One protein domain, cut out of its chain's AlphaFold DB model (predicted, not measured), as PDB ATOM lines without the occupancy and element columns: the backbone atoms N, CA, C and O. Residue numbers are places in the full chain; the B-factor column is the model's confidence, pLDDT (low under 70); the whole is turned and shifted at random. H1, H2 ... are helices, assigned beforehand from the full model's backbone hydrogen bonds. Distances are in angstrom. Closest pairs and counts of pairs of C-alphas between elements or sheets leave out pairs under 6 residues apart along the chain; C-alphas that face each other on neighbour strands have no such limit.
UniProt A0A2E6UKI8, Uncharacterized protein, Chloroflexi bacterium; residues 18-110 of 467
ATOM      1  N   THR A  18     176.597 129.474 106.835       91.62
ATOM      2  CA  THR A  18     175.717 128.354 106.480       91.62
ATOM      3  C   THR A  18     174.249 128.767 106.402       91.62
ATOM      4  O   THR A  18     173.558 128.378 105.461       91.62
ATOM      5  N   HIS A  19     173.755 129.547 107.368       90.69
ATOM      6  CA  HIS A  19     172.378 130.044 107.336       90.69
ATOM      7  C   HIS A  19     172.189 131.052 106.208       90.69
ATOM      8  O   HIS A  19     171.214 130.952 105.474       90.69
ATOM      9  N   PHE A  20     173.155 131.947 106.006       91.56
ATOM     10  CA  PHE A  20     173.131 132.895 104.901       91.56
ATOM     11  C   PHE A  20     173.042 132.175 103.549       91.56
ATOM     12  O   PHE A  20     172.199 132.515 102.723       91.56
ATOM     13  N   HIS A  21     173.825 131.110 103.350       92.25
ATOM     14  CA  HIS A  21     173.746 130.295 102.137       92.25
ATOM     15  C   HIS A  21     172.364 129.651 101.941       92.25
ATOM     16  O   HIS A  21     171.831 129.674 100.833       92.25
ATOM     17  N   LYS A  22     171.749 129.121 103.007       92.81
ATOM     18  CA  LYS A  22     170.386 128.563 102.949       92.81
ATOM     19  C   LYS A  22     169.339 129.626 102.604       92.81
ATOM     20  O   LYS A  22     168.454 129.357 101.800       92.81
ATOM     21  N   ILE A  23     169.459 130.826 103.174       92.56
ATOM     22  CA  ILE A  23     168.573 131.961 102.874       92.56
ATOM     23  C   ILE A  23     168.695 132.343 101.395       92.56
ATOM     24  O   ILE A  23     167.684 132.466 100.713       92.56
ATOM     25  N   GLN A  24     169.919 132.441 100.872       93.12
ATOM     26  CA  GLN A  24     170.168 132.739  99.457       93.12
ATOM     27  C   GLN A  24     169.586 131.666  98.521       93.12
ATOM     28  O   GLN A  24     168.979 131.994  97.503       93.12
ATOM     29  N   GLN A  25     169.710 130.381  98.870       92.75
ATOM     30  CA  GLN A  25     169.061 129.303  98.114       92.75
ATOM     31  C   GLN A  25     167.532 129.418  98.146       92.75
ATOM     32  O   GLN A  25     166.883 129.215  97.122       92.75
ATOM     33  N   LEU A  26     166.957 129.757  99.300       90.25
ATOM     34  CA  LEU A  26     165.514 129.915  99.458       90.25
ATOM     35  C   LEU A  26     164.979 131.090  98.629       90.25
ATOM     36  O   LEU A  26     164.012 130.909  97.898       90.25
ATOM     37  N   LEU A  27     165.649 132.244  98.675       90.75
ATOM     38  CA  LEU A  27     165.340 133.414  97.841       90.75
ATOM     39  C   LEU A  27     165.429 133.084  96.348       90.75
ATOM     40  O   LEU A  27     164.576 133.488  95.571       90.75
ATOM     41  N   LYS A  28     166.429 132.295  95.939       91.50
ATOM     42  CA  LYS A  28     166.574 131.864  94.542       91.50
ATOM     43  C   LYS A  28     165.442 130.936  94.086       91.50
ATOM     44  O   LYS A  28     165.027 131.013  92.935       91.50
ATOM     45  N   ASN A  29     164.983 130.044  94.961       87.25
ATOM     46  CA  ASN A  29     163.923 129.086  94.639       87.25
ATOM     47  C   ASN A  29     162.521 129.712  94.692       87.25
ATOM     48  O   ASN A  29     161.614 129.197  94.048       87.25
ATOM     49  N   TYR A  30     162.353 130.800  95.451       87.75
ATOM     50  CA  TYR A  30     161.083 131.502  95.648       87.75
ATOM     51  C   TYR A  30     161.289 133.027  95.553       87.75
ATOM     52  O   TYR A  30     161.200 133.716  96.575       87.75
ATOM     53  N   PRO A  31     161.592 133.560  94.351       85.75
ATOM     54  CA  PRO A  31     162.019 134.951  94.165       85.75
ATOM     55  C   PRO A  31     160.962 135.982  94.573       85.75
ATOM     56  O   PRO A  31     161.320 137.053  95.050       85.75
ATOM     57  N   ASP A  32     159.677 135.644  94.463       87.12
ATOM     58  CA  ASP A  32     158.571 136.559  94.777       87.12
ATOM     59  C   ASP A  32     158.131 136.497  96.250       87.12
ATOM     60  O   ASP A  32     157.227 137.214  96.672       87.12
ATOM     61  N   ARG A  33     158.748 135.622  97.057       87.94
ATOM     62  CA  ARG A  33     158.321 135.377  98.444       87.94
ATOM     63  C   ARG A  33     158.915 136.372  99.442       87.94
ATOM     64  O   ARG A  33     158.307 136.634 100.474       87.94
ATOM     65  N   TYR A  34     160.110 136.879  99.153       90.75
ATOM     66  CA  TYR A  34     160.806 137.881  99.957       90.75
ATOM     67  C   TYR A  34     161.614 138.779  99.024       90.75
ATOM     68  O   TYR A  34     162.279 138.287  98.116       90.75
ATOM     69  N   ASN A  35     161.638 140.081  99.290       88.19
ATOM     70  CA  ASN A  35     162.378 141.054  98.491       88.19
ATOM     71  C   ASN A  35     163.899 140.860  98.592       88.19
ATOM     72  O   ASN A  35     164.627 141.183  97.656       88.19
ATOM     73  N   ASN A  36     164.399 140.415  99.752       89.69
ATOM     74  CA  ASN A  36     165.824 140.184 100.016       89.69
ATOM     75  C   ASN A  36     166.045 139.402 101.326       89.69
ATOM     76  O   ASN A  36     165.119 139.132 102.095       89.69
ATOM     77  N   GLU A  37     167.306 139.078 101.616       90.50
ATOM     78  CA  GLU A  37     167.728 138.385 102.836       90.50
ATOM     79  C   GLU A  37     167.349 139.119 104.123       90.50
ATOM     80  O   GLU A  37     167.046 138.481 105.133       90.50
ATOM     81  N   ARG A  38     167.342 140.455 104.098       89.50
ATOM     82  CA  ARG A  38     167.059 141.270 105.278       89.50
ATOM     83  C   ARG A  38     165.593 141.155 105.671       89.50
ATOM     84  O   ARG A  38     165.302 141.039 106.858       89.50
ATOM     85  N   GLU A  39     164.691 141.143 104.696       90.75
ATOM     86  CA  GLU A  39     163.269 140.907 104.940       90.75
ATOM     87  C   GLU A  39     163.017 139.513 105.519       90.75
ATOM     88  O   GLU A  39     162.323 139.400 106.528       90.75
ATOM     89  N   PHE A  40     163.629 138.466 104.946       92.06
ATOM     90  CA  PHE A  40     163.518 137.108 105.487       92.06
ATOM     91  C   PHE A  40     163.931 137.060 106.966       92.06
ATOM     92  O   PHE A  40     163.201 136.525 107.800       92.06
ATOM     93  N   ILE A  41     165.088 137.646 107.303       91.56
ATOM     94  CA  ILE A  41     165.615 137.663 108.676       91.56
ATOM     95  C   ILE A  41     164.675 138.428 109.607       91.56
ATOM     96  O   ILE A  41     164.344 137.925 110.678       91.56
ATOM     97  N   PHE A  42     164.236 139.626 109.213       91.06
ATOM     98  CA  PHE A  42     163.335 140.416 110.047       91.06
ATOM     99  C   PHE A  42     162.022 139.702 110.300       91.06
ATOM    100  O   PHE A  42     161.562 139.688 111.434       91.06
ATOM    101  N   ARG A  43     161.449 139.072 109.276       90.75
ATOM    102  CA  ARG A  43     160.192 138.349 109.419       90.75
ATOM    103  C   ARG A  43     160.342 137.101 110.278       90.75
ATOM    104  O   ARG A  43     159.483 136.839 111.110       90.75
ATOM    105  N   ALA A  44     161.443 136.362 110.133       91.31
ATOM    106  CA  ALA A  44     161.740 135.237 111.011       91.31
ATOM    107  C   ALA A  44     161.834 135.692 112.477       91.31
ATOM    108  O   ALA A  44     161.214 135.084 113.345       91.31
ATOM    109  N   ILE A  45     162.551 136.789 112.743       91.44
ATOM    110  CA  ILE A  45     162.641 137.380 114.083       91.44
ATOM    111  C   ILE A  45     161.263 137.840 114.575       91.44
ATOM    112  O   ILE A  45     160.924 137.548 115.713       91.44
ATOM    113  N   ASP A  46     160.465 138.509 113.741       92.31
ATOM    114  CA  ASP A  46     159.124 138.998 114.095       92.31
ATOM    115  C   ASP A  46     158.190 137.846 114.483       92.31
ATOM    116  O   ASP A  46     157.558 137.892 115.535       92.31
ATOM    117  N   ILE A  47     158.166 136.768 113.692       91.25
ATOM    118  CA  ILE A  47     157.368 135.569 113.983       91.25
ATOM    119  C   ILE A  47     157.819 134.924 115.297       91.25
ATOM    120  O   ILE A  47     156.980 134.627 116.144       91.25
ATOM    121  N   PHE A  48     159.127 134.718 115.490       92.62
ATOM    122  CA  PHE A  48     159.644 134.084 116.707       92.62
ATOM    123  C   PHE A  48     159.436 134.949 117.949       92.62
ATOM    124  O   PHE A  48     159.012 134.435 118.977       92.62
ATOM    125  N   LEU A  49     159.688 136.256 117.867       93.94
ATOM    126  CA  LEU A  49     159.426 137.165 118.980       93.94
ATOM    127  C   LEU A  49     157.937 137.211 119.305       93.94
ATOM    128  O   LEU A  49     157.586 137.109 120.474       93.94
ATOM    129  N   THR A  50     157.073 137.287 118.290       94.38
ATOM    130  CA  THR A  50     155.623 137.241 118.501       94.38
ATOM    131  C   THR A  50     155.217 135.929 119.160       94.38
ATOM    132  O   THR A  50     154.423 135.958 120.086       94.38
ATOM    133  N   TRP A  51     155.783 134.787 118.761       93.12
ATOM    134  CA  TRP A  51     155.514 133.503 119.418       93.12
ATOM    135  C   TRP A  51     155.869 133.513 120.909       93.12
ATOM    136  O   TRP A  51     155.105 132.989 121.711       93.12
ATOM    137  N   GLU A  52     156.980 134.144 121.292       94.94
ATOM    138  CA  GLU A  52     157.392 134.259 122.698       94.94
ATOM    139  C   GLU A  52     156.558 135.286 123.489       94.94
ATOM    140  O   GLU A  52     156.317 135.096 124.681       94.94
ATOM    141  N   THR A  53     156.111 136.381 122.861       95.25
ATOM    142  CA  THR A  53     155.406 137.476 123.559       95.25
ATOM    143  C   THR A  53     153.882 137.377 123.509       95.25
ATOM    144  O   THR A  53     153.212 137.811 124.442       95.25
ATOM    145  N   ASP A  54     153.334 136.840 122.421       93.19
ATOM    146  CA  ASP A  54     151.905 136.653 122.162       93.19
ATOM    147  C   ASP A  54     151.676 135.427 121.242       93.19
ATOM    148  O   ASP A  54     151.468 135.559 120.026       93.19
ATOM    149  N   PRO A  55     151.699 134.206 121.809       87.50
ATOM    150  CA  PRO A  55     151.527 132.974 121.041       87.50
ATOM    151  C   PRO A  55     150.208 132.902 120.255       87.50
ATOM    152  O   PRO A  55     150.146 132.244 119.216       87.50
ATOM    153  N   LEU A  56     149.143 133.565 120.734       84.00
ATOM    154  CA  LEU A  56     147.850 133.584 120.044       84.00
ATOM    155  C   LEU A  56     147.933 134.427 118.769       84.00
ATOM    156  O   LEU A  56     147.437 134.010 117.722       84.00
ATOM    157  N   PHE A  57     148.602 135.579 118.831       87.94
ATOM    158  CA  PHE A  57     148.799 136.443 117.669       87.94
ATOM    159  C   PHE A  57     149.857 135.912 116.691       87.94
ATOM    160  O   PHE A  57     149.788 136.176 115.489       87.94
ATOM    161  N   ALA A  58     150.805 135.105 117.170       86.50
ATOM    162  CA  ALA A  58     151.848 134.511 116.338       86.50
ATOM    163  C   ALA A  58     151.293 133.651 115.195       86.50
ATOM    164  O   ALA A  58     151.870 133.635 114.109       86.50
ATOM    165  N   ARG A  59     150.147 132.988 115.399       81.00
ATOM    166  CA  ARG A  59     149.473 132.241 114.329       81.00
ATOM    167  C   ARG A  59     149.067 133.164 113.174       81.00
ATOM    168  O   ARG A  59     149.440 132.902 112.036       81.00
ATOM    169  N   LYS A  60     148.429 134.295 113.486       85.81
ATOM    170  CA  LYS A  60     148.018 135.299 112.495       85.81
ATOM    171  C   LYS A  60     149.210 135.835 111.696       85.81
ATOM    172  O   LYS A  60     149.117 136.039 110.493       85.81
ATOM    173  N   LYS A  61     150.360 136.005 112.353       86.50
ATOM    174  CA  LYS A  61     151.627 136.401 111.714       86.50
ATOM    175  C   LYS A  61     152.173 135.358 110.733       86.50
ATOM    176  O   LYS A  61     152.771 135.729 109.724       86.50
ATOM    177  N   MET A  62     151.980 134.067 111.010       83.19
ATOM    178  CA  MET A  62     152.355 132.983 110.091       83.19
ATOM    179  C   MET A  62     151.410 132.892 108.881       83.19
ATOM    180  O   MET A  62     151.852 132.507 107.800       83.19
ATOM    181  N   GLU A  63     150.142 133.280 109.043       84.25
ATOM    182  CA  GLU A  63     149.120 133.306 107.983       84.25
ATOM    183  C   GLU A  63     149.297 134.473 106.992       84.25
ATOM    184  O   GLU A  63     148.810 134.413 105.869       84.25
ATOM    185  N   GLU A  64     150.062 135.515 107.344       87.19
ATOM    186  CA  GLU A  64     150.350 136.666 106.466       87.19
ATOM    187  C   GLU A  64     151.151 136.307 105.184       87.19
ATOM    188  O   GLU A  64     151.450 137.190 104.377       87.19
ATOM    189  N   LEU A  65     151.591 135.058 105.015       86.00
ATOM    190  CA  LEU A  65     152.203 134.546 103.787       86.00
ATOM    191  C   LEU A  65     151.573 133.212 103.417       86.00
ATOM    192  O   LEU A  65     151.481 132.312 104.250       86.00
ATOM    193  N   GLU A  66     151.275 133.047 102.131       88.50
ATOM    194  CA  GLU A  66     150.869 131.748 101.616       88.50
ATOM    195  C   GLU A  66     151.984 130.698 101.822       88.50
ATOM    196  O   GLU A  66     153.184 130.977 101.643       88.50
ATOM    197  N   PRO A  67     151.632 129.465 102.210       90.94
ATOM    198  CA  PRO A  67     152.601 128.404 102.420       90.94
ATOM    199  C   PRO A  67     153.236 127.993 101.086       90.94
ATOM    200  O   PRO A  67     152.671 128.171 100.013       90.94
ATOM    201  N   THR A  68     154.453 127.448 101.115       91.06
ATOM    202  CA  THR A  68     154.936 126.687  99.951       91.06
ATOM    203  C   THR A  68     154.148 125.382  99.831       91.06
ATOM    204  O   THR A  68     153.635 124.876 100.827       91.06
ATOM    205  N   ILE A  69     154.143 124.765  98.646       90.81
ATOM    206  CA  ILE A  69     153.526 123.443  98.431       90.81
ATOM    207  C   ILE A  69     153.990 122.410  99.472       90.81
ATOM    208  O   ILE A  69     153.182 121.655 100.007       90.81
ATOM    209  N   GLY A  70     155.284 122.400  99.808       89.50
ATOM    210  CA  GLY A  70     155.826 121.484 100.814       89.50
ATOM    211  C   GLY A  70     155.381 121.808 102.243       89.50
ATOM    212  O   GLY A  70     155.099 120.893 103.012       89.50
ATOM    213  N   GLN A  71     155.282 123.093 102.598       90.19
ATOM    214  CA  GLN A  71     154.759 123.518 103.903       90.19
ATOM    215  C   GLN A  71     153.279 123.161 104.046       90.19
ATOM    216  O   GLN A  71     152.888 122.609 105.070       90.19
ATOM    217  N   PHE A  72     152.485 123.405 103.002       90.75
ATOM    218  CA  PHE A  72     151.068 123.063 102.983       90.75
ATOM    219  C   PHE A  72     150.851 121.549 103.093       90.75
ATOM    220  O   PHE A  72     150.072 121.091 103.924       90.75
ATOM    221  N   ALA A  73     151.611 120.749 102.334       87.06
ATOM    222  CA  ALA A  73     151.554 119.292 102.427       87.06
ATOM    223  C   ALA A  73     151.910 118.782 103.837       87.06
ATOM    224  O   ALA A  73     151.265 117.867 104.343       87.06
ATOM    225  N   GLN A  74     152.891 119.399 104.507       87.94
ATOM    226  CA  GLN A  74     153.219 119.081 105.899       87.94
ATOM    227  C   GLN A  74     152.083 119.456 106.862       87.94
ATOM    228  O   GLN A  74     151.769 118.681 107.764       87.94
ATOM    229  N   MET A  75     151.461 120.625 106.680       87.62
ATOM    230  CA  MET A  75     150.324 121.068 107.494       87.62
ATOM    231  C   MET A  75     149.152 120.091 107.385       87.62
ATOM    232  O   MET A  75     148.634 119.667 108.415       87.62
ATOM    233  N   LYS A  76     148.831 119.620 106.171       83.25
ATOM    234  CA  LYS A  76     147.803 118.587 105.945       83.25
ATOM    235  C   LYS A  76     148.048 117.276 106.698       83.25
ATOM    236  O   LYS A  76     147.102 116.552 106.977       83.25
ATOM    237  N   MET A  77     149.297 116.947 107.024       79.69
ATOM    238  CA  MET A  77     149.610 115.751 107.817       79.69
ATOM    239  C   MET A  77     149.443 115.961 109.324       79.69
ATOM    240  O   MET A  77     149.311 114.989 110.065       79.69
ATOM    241  N   MET A  78     149.543 117.206 109.788       80.88
ATOM    242  CA  MET A  78     149.644 117.543 111.210       80.88
ATOM    243  C   MET A  78     148.375 118.181 111.774       80.88
ATOM    244  O   MET A  78     148.208 118.218 112.993       80.88
ATOM    245  N   MET A  79     147.518 118.712 110.909       81.44
ATOM    246  CA  MET A  79     146.361 119.519 111.274       81.44
ATOM    247  C   MET A  79     145.080 118.907 110.726       81.44
ATOM    248  O   MET A  79     145.110 118.133 109.768       81.44
ATOM    249  N   LYS A  80     143.952 119.258 111.348       74.81
ATOM    250  CA  LYS A  80     142.646 118.890 110.810       74.81
ATOM    251  C   LYS A  80     142.341 119.689 109.540       74.81
ATOM    252  O   LYS A  80     142.807 120.824 109.438       74.81
ATOM    253  N   PRO A  81     141.533 119.145 108.626       70.25
ATOM    254  CA  PRO A  81     141.227 119.783 107.349       70.25
ATOM    255  C   PRO A  81     140.630 121.177 107.491       70.25
ATOM    256  O   PRO A  81     141.196 122.122 106.955       70.25
ATOM    257  N   ASP A  82     139.586 121.318 108.310       72.50
ATOM    258  CA  ASP A  82     138.912 122.604 108.528       72.50
ATOM    259  C   ASP A  82     139.868 123.658 109.083       72.50
ATOM    260  O   ASP A  82     139.784 124.827 108.744       72.50
ATOM    261  N   GLN A  83     140.845 123.241 109.895       80.06
ATOM    262  CA  GLN A  83     141.855 124.157 110.421       80.06
ATOM    263  C   GLN A  83     142.824 124.621 109.336       80.06
ATOM    264  O   GLN A  83     143.305 125.746 109.395       80.06
ATOM    265  N   VAL A  84     143.161 123.752 108.381       83.75
ATOM    266  CA  VAL A  84     144.026 124.118 107.254       83.75
ATOM    267  C   VAL A  84     143.277 125.047 106.300       83.75
ATOM    268  O   VAL A  84     143.861 126.034 105.859       83.75
ATOM    269  N   GLU A  85     142.003 124.759 106.030       81.94
ATOM    270  CA  GLU A  85     141.142 125.590 105.186       81.94
ATOM    271  C   GLU A  85     140.871 126.956 105.827       81.94
ATOM    272  O   GLU A  85     141.038 127.973 105.165       81.94
ATOM    273  N   ASP A  86     140.579 127.015 107.130       82.69
ATOM    274  CA  ASP A  86     140.423 128.276 107.867       82.69
ATOM    275  C   ASP A  86     141.697 129.137 107.818       82.69
ATOM    276  O   ASP A  86     141.623 130.363 107.718       82.69
ATOM    277  N   MET A  87     142.877 128.508 107.897       85.38
ATOM    278  CA  MET A  87     144.160 129.216 107.855       85.38
ATOM    279  C   MET A  87     144.520 129.702 106.450       85.38
ATOM    280  O   MET A  87     145.084 130.788 106.304       85.38
ATOM    281  N   TYR A  88     144.230 128.905 105.420       86.69
ATOM    282  CA  TYR A  88     144.579 129.212 104.035       86.69
ATOM    283  C   TYR A  88     143.426 128.888 103.069       86.69
ATOM    284  O   TYR A  88     143.552 127.957 102.267       86.69
ATOM    285  N   PRO A  89     142.339 129.687 103.081       82.00
ATOM    286  CA  PRO A  89     141.127 129.377 102.326       82.00
ATOM    287  C   PRO A  89     141.373 129.221 100.823       82.00
ATOM    288  O   PRO A  89     141.983 130.080 100.162       82.00
ATOM    289  N   GLY A  90     140.899 128.108 100.267       78.94
ATOM    290  CA  GLY A  90     141.006 127.749  98.857       78.94
ATOM    291  C   GLY A  90     142.433 127.489  98.363       78.94
ATOM    292  O   GLY A  90     142.652 127.426  97.149       78.94
ATOM    293  N   PHE A  91     143.439 127.425  99.245       85.69
ATOM    294  CA  PHE A  91     144.832 127.237  98.826       85.69
ATOM    295  C   PHE A  91     145.045 125.854  98.211       85.69
ATOM    296  O   PHE A  91     145.758 125.736  97.208       85.69
ATOM    297  N   GLU A  92     144.435 124.815  98.790       83.62
ATOM    298  CA  GLU A  92     144.549 123.455  98.270       83.62
ATOM    299  C   GLU A  92     143.965 123.360  96.864       83.62
ATOM    300  O   GLU A  92     144.597 122.809  95.969       83.62
ATOM    301  N   GLU A  93     142.785 123.933  96.664       78.12
ATOM    302  CA  GLU A  93     142.035 123.921  95.418       78.12
ATOM    303  C   GLU A  93     142.839 124.634  94.323       78.12
ATOM    304  O   GLU A  93     143.078 124.059  93.258       78.12
ATOM    305  N   ARG A  94     143.346 125.846  94.601       85.38
ATOM    306  CA  ARG A  94     144.172 126.619  93.651       85.38
ATOM    307  C   ARG A  94     145.454 125.885  93.248       85.38
ATOM    308  O   ARG A  94     145.865 125.956  92.090       85.38
ATOM    309  N   ASN A  95     146.074 125.166  94.184       85.12
ATOM    310  CA  ASN A  95     147.389 124.547  94.003       85.12
ATOM    311  C   ASN A  95     147.344 123.019  93.855       85.12
ATOM    312  O   ASN A  95     148.388 122.363  93.908       85.12
ATOM    313  N   TYR A  96     146.159 122.437  93.649       77.69
ATOM    314  CA  TYR A  96     145.931 120.993  93.727       77.69
ATOM    315  C   TYR A  96     146.920 120.191  92.869       77.69
ATOM    316  O   TYR A  96     147.571 119.268  93.354       77.69
ATOM    317  N   GLU A  97     147.108 120.563  91.602       75.19
ATOM    318  CA  GLU A  97     148.023 119.853  90.699       75.19
ATOM    319  C   GLU A  97     149.483 119.889  91.163       75.19
ATOM    320  O   GLU A  97     150.206 118.898  91.026       75.19
ATOM    321  N   GLU A  98     149.938 121.024  91.692       85.19
ATOM    322  CA  GLU A  98     151.302 121.172  92.195       85.19
ATOM    323  C   GLU A  98     151.506 120.367  93.473       85.19
ATOM    324  O   GLU A  98     152.528 119.690  93.613       85.19
ATOM    325  N   ILE A  99     150.499 120.357  94.352       84.31
ATOM    326  CA  ILE A  99     150.455 119.515  95.549       84.31
ATOM    327  C   ILE A  99     150.542 118.038  95.154       84.31
ATOM    328  O   ILE A  99     151.412 117.323  95.654       84.31
ATOM    329  N   GLN A 100     149.742 117.580  94.186       77.25
ATOM    330  CA  GLN A 100     149.794 116.193  93.713       77.25
ATOM    331  C   GLN A 100     151.149 115.844  93.078       77.25
ATOM    332  O   GLN A 100     151.719 114.782  93.351       77.25
ATOM    333  N   LYS A 101     151.728 116.743  92.267       83.69
ATOM    334  CA  LYS A 101     153.080 116.565  91.704       83.69
ATOM    335  C   LYS A 101     154.141 116.482  92.807       83.69
ATOM    336  O   LYS A 101     155.055 115.660  92.701       83.69
ATOM    337  N   PHE A 102     154.032 117.304  93.850       87.56
ATOM    338  CA  PHE A 102     154.938 117.302  94.998       87.56
ATOM    339  C   PHE A 102     154.824 116.008  95.806       87.56
ATOM    340  O   PHE A 102     155.849 115.374  96.059       87.56
ATOM    341  N   ILE A 103     153.606 115.574  96.137       82.62
ATOM    342  CA  ILE A 103     153.331 114.330  96.869       82.62
ATOM    343  C   ILE A 103     153.852 113.117  96.094       82.62
ATOM    344  O   ILE A 103     154.537 112.263  96.653       82.62
ATOM    345  N   LYS A 104     153.620 113.066  94.776       81.50
ATOM    346  CA  LYS A 104     154.125 111.985  93.919       81.50
ATOM    347  C   LYS A 104     155.654 111.885  93.936       81.50
ATOM    348  O   LYS A 104     156.196 110.785  93.866       81.50
ATOM    349  N   LYS A 105     156.352 113.024  94.012       87.81
ATOM    350  CA  LYS A 105     157.820 113.079  94.128       87.81
ATOM    351  C   LYS A 105     158.314 112.835  95.555       87.81
ATOM    352  O   LYS A 105     159.443 112.383  95.721       87.81
ATOM    353  N   ASN A 106     157.488 113.109  96.565       86.56
ATOM    354  CA  ASN A 106     157.828 112.996  97.980       86.56
ATOM    355  C   ASN A 106     156.751 112.185  98.730       86.56
ATOM    356  O   ASN A 106     155.967 112.760  99.484       86.56
ATOM    357  N   PRO A 107     156.722 110.845  98.579       80.88
ATOM    358  CA  PRO A 107     155.643 110.004  99.110       80.88
ATOM    359  C   PRO A 107     155.461 110.079 100.631       80.88
ATOM    360  O   PRO A 107     154.389 109.772 101.134       80.88
ATOM    361  N   ALA A 108     156.488 110.517 101.369       82.25
ATOM    362  CA  ALA A 108     156.400 110.761 102.809       82.25
ATOM    363  C   ALA A 108     155.346 111.823 103.182       82.25
ATOM    364  O   ALA A 108     154.839 111.792 104.298       82.25
ATOM    365  N   TYR A 109     155.005 112.719 102.248       76.00
ATOM    366  CA  TYR A 109     153.987 113.760 102.412       76.00
ATOM    367  C   TYR A 109     152.606 113.354 101.886       76.00
ATOM    368  O   TYR A 109     151.680 114.155 101.924       76.00
ATOM    369  N   ALA A 110     152.447 112.128 101.377       63.84
ATOM    370  CA  ALA A 110     151.174 111.665 100.825       63.84
ATOM    371  C   ALA A 110     150.068 111.509 101.879       63.84
ATOM    372  O   ALA A 110     148.915 111.289 101.515       63.84
TER     373      ALA A 110
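This is residues 18 to 110 of the 467 residues of an uncharacterized protein of Chloroflexi bacterium (UniProt A0A2E6UKI8). Two helical lobes stand side by side, joined by residues 64 to 68: one is an open hook with the long H2 as its back, H1 set crosswise near its first end and H3 folded back from its last end; the other is a cluster of shorter helices, in which H4 and H7 cross and the short H5 and H6 complete the group. Between the lobes the named helices come close only where H3 ends near H5, and H1 and H2 are apart from the whole second lobe. The printed part has 93 residues with seven named helices, H1 to H7 in chain order, and no named strand; the class is all helix. It is only just compact, close to loose, with a radius of gyration of the C-alphas of 14.5 A, and spans 33 by 31 by 22 A.

H2, residues 37 to 53, is the longest helix. With residues 47 to 51 alone it touches H3, residues 55 to 63; the closest C-alphas, of Trp 51 and Ala 58, are 4.9 A apart. The two form a helical hairpin, opposite ways at a shallow tilt of 29 degrees. With residues 37 to 40 alone H2 touches H1, residues 18 to 29, closest at the C-alphas of Ile 23 and Glu 37, 6.5 A; they are only just about perpendicular, at 70.2 degrees. H3 and H5, residues 81 to 87, are close but not clearly touching, with the C-alphas of Glu 63 and Met 87 closest at 6.4 A. H4, residues 69 to 78, and H7, residues 96 to 105, touch about perpendicular at 82 degrees; their closest C-alphas, of Ile 69 and Ile 99, are 5.8 A apart. H4 and H5 are close but not clearly touching, 6.8 A between the closest C-alphas, of Lys 76 and Val 84. H6, residues 91 to 94, and H4 are near each other. Every O i to N i+4 pair is within hydrogen-bond range in H1, H2, H4, H5 and H7, and 3 of 5 are in H3; H6 is too short for such a pair.

From first to last C-alpha H2 measures 24.1 A; C-alpha 37 is at (167.728, 138.385, 102.836), and C-alpha 53 is at (155.406, 137.476, 123.559). H1 measures 16.7 A, H4 14.6 A, H7 14.3 A and H3 13.3 A; H5 has 7 residues and H6 has 4. H7 ends with C-alpha 105 at (157.820, 113.079, 94.128).

The C-alphas of Thr 53 and Lys 104, the two farthest apart, are 39.1 A from each other. The printed part has no cut. The link from H1 to H2 is short, with 7 residues, and the other five links are tight. The mean pLDDT of the printed part is 86.5, and residue 110 is under 70.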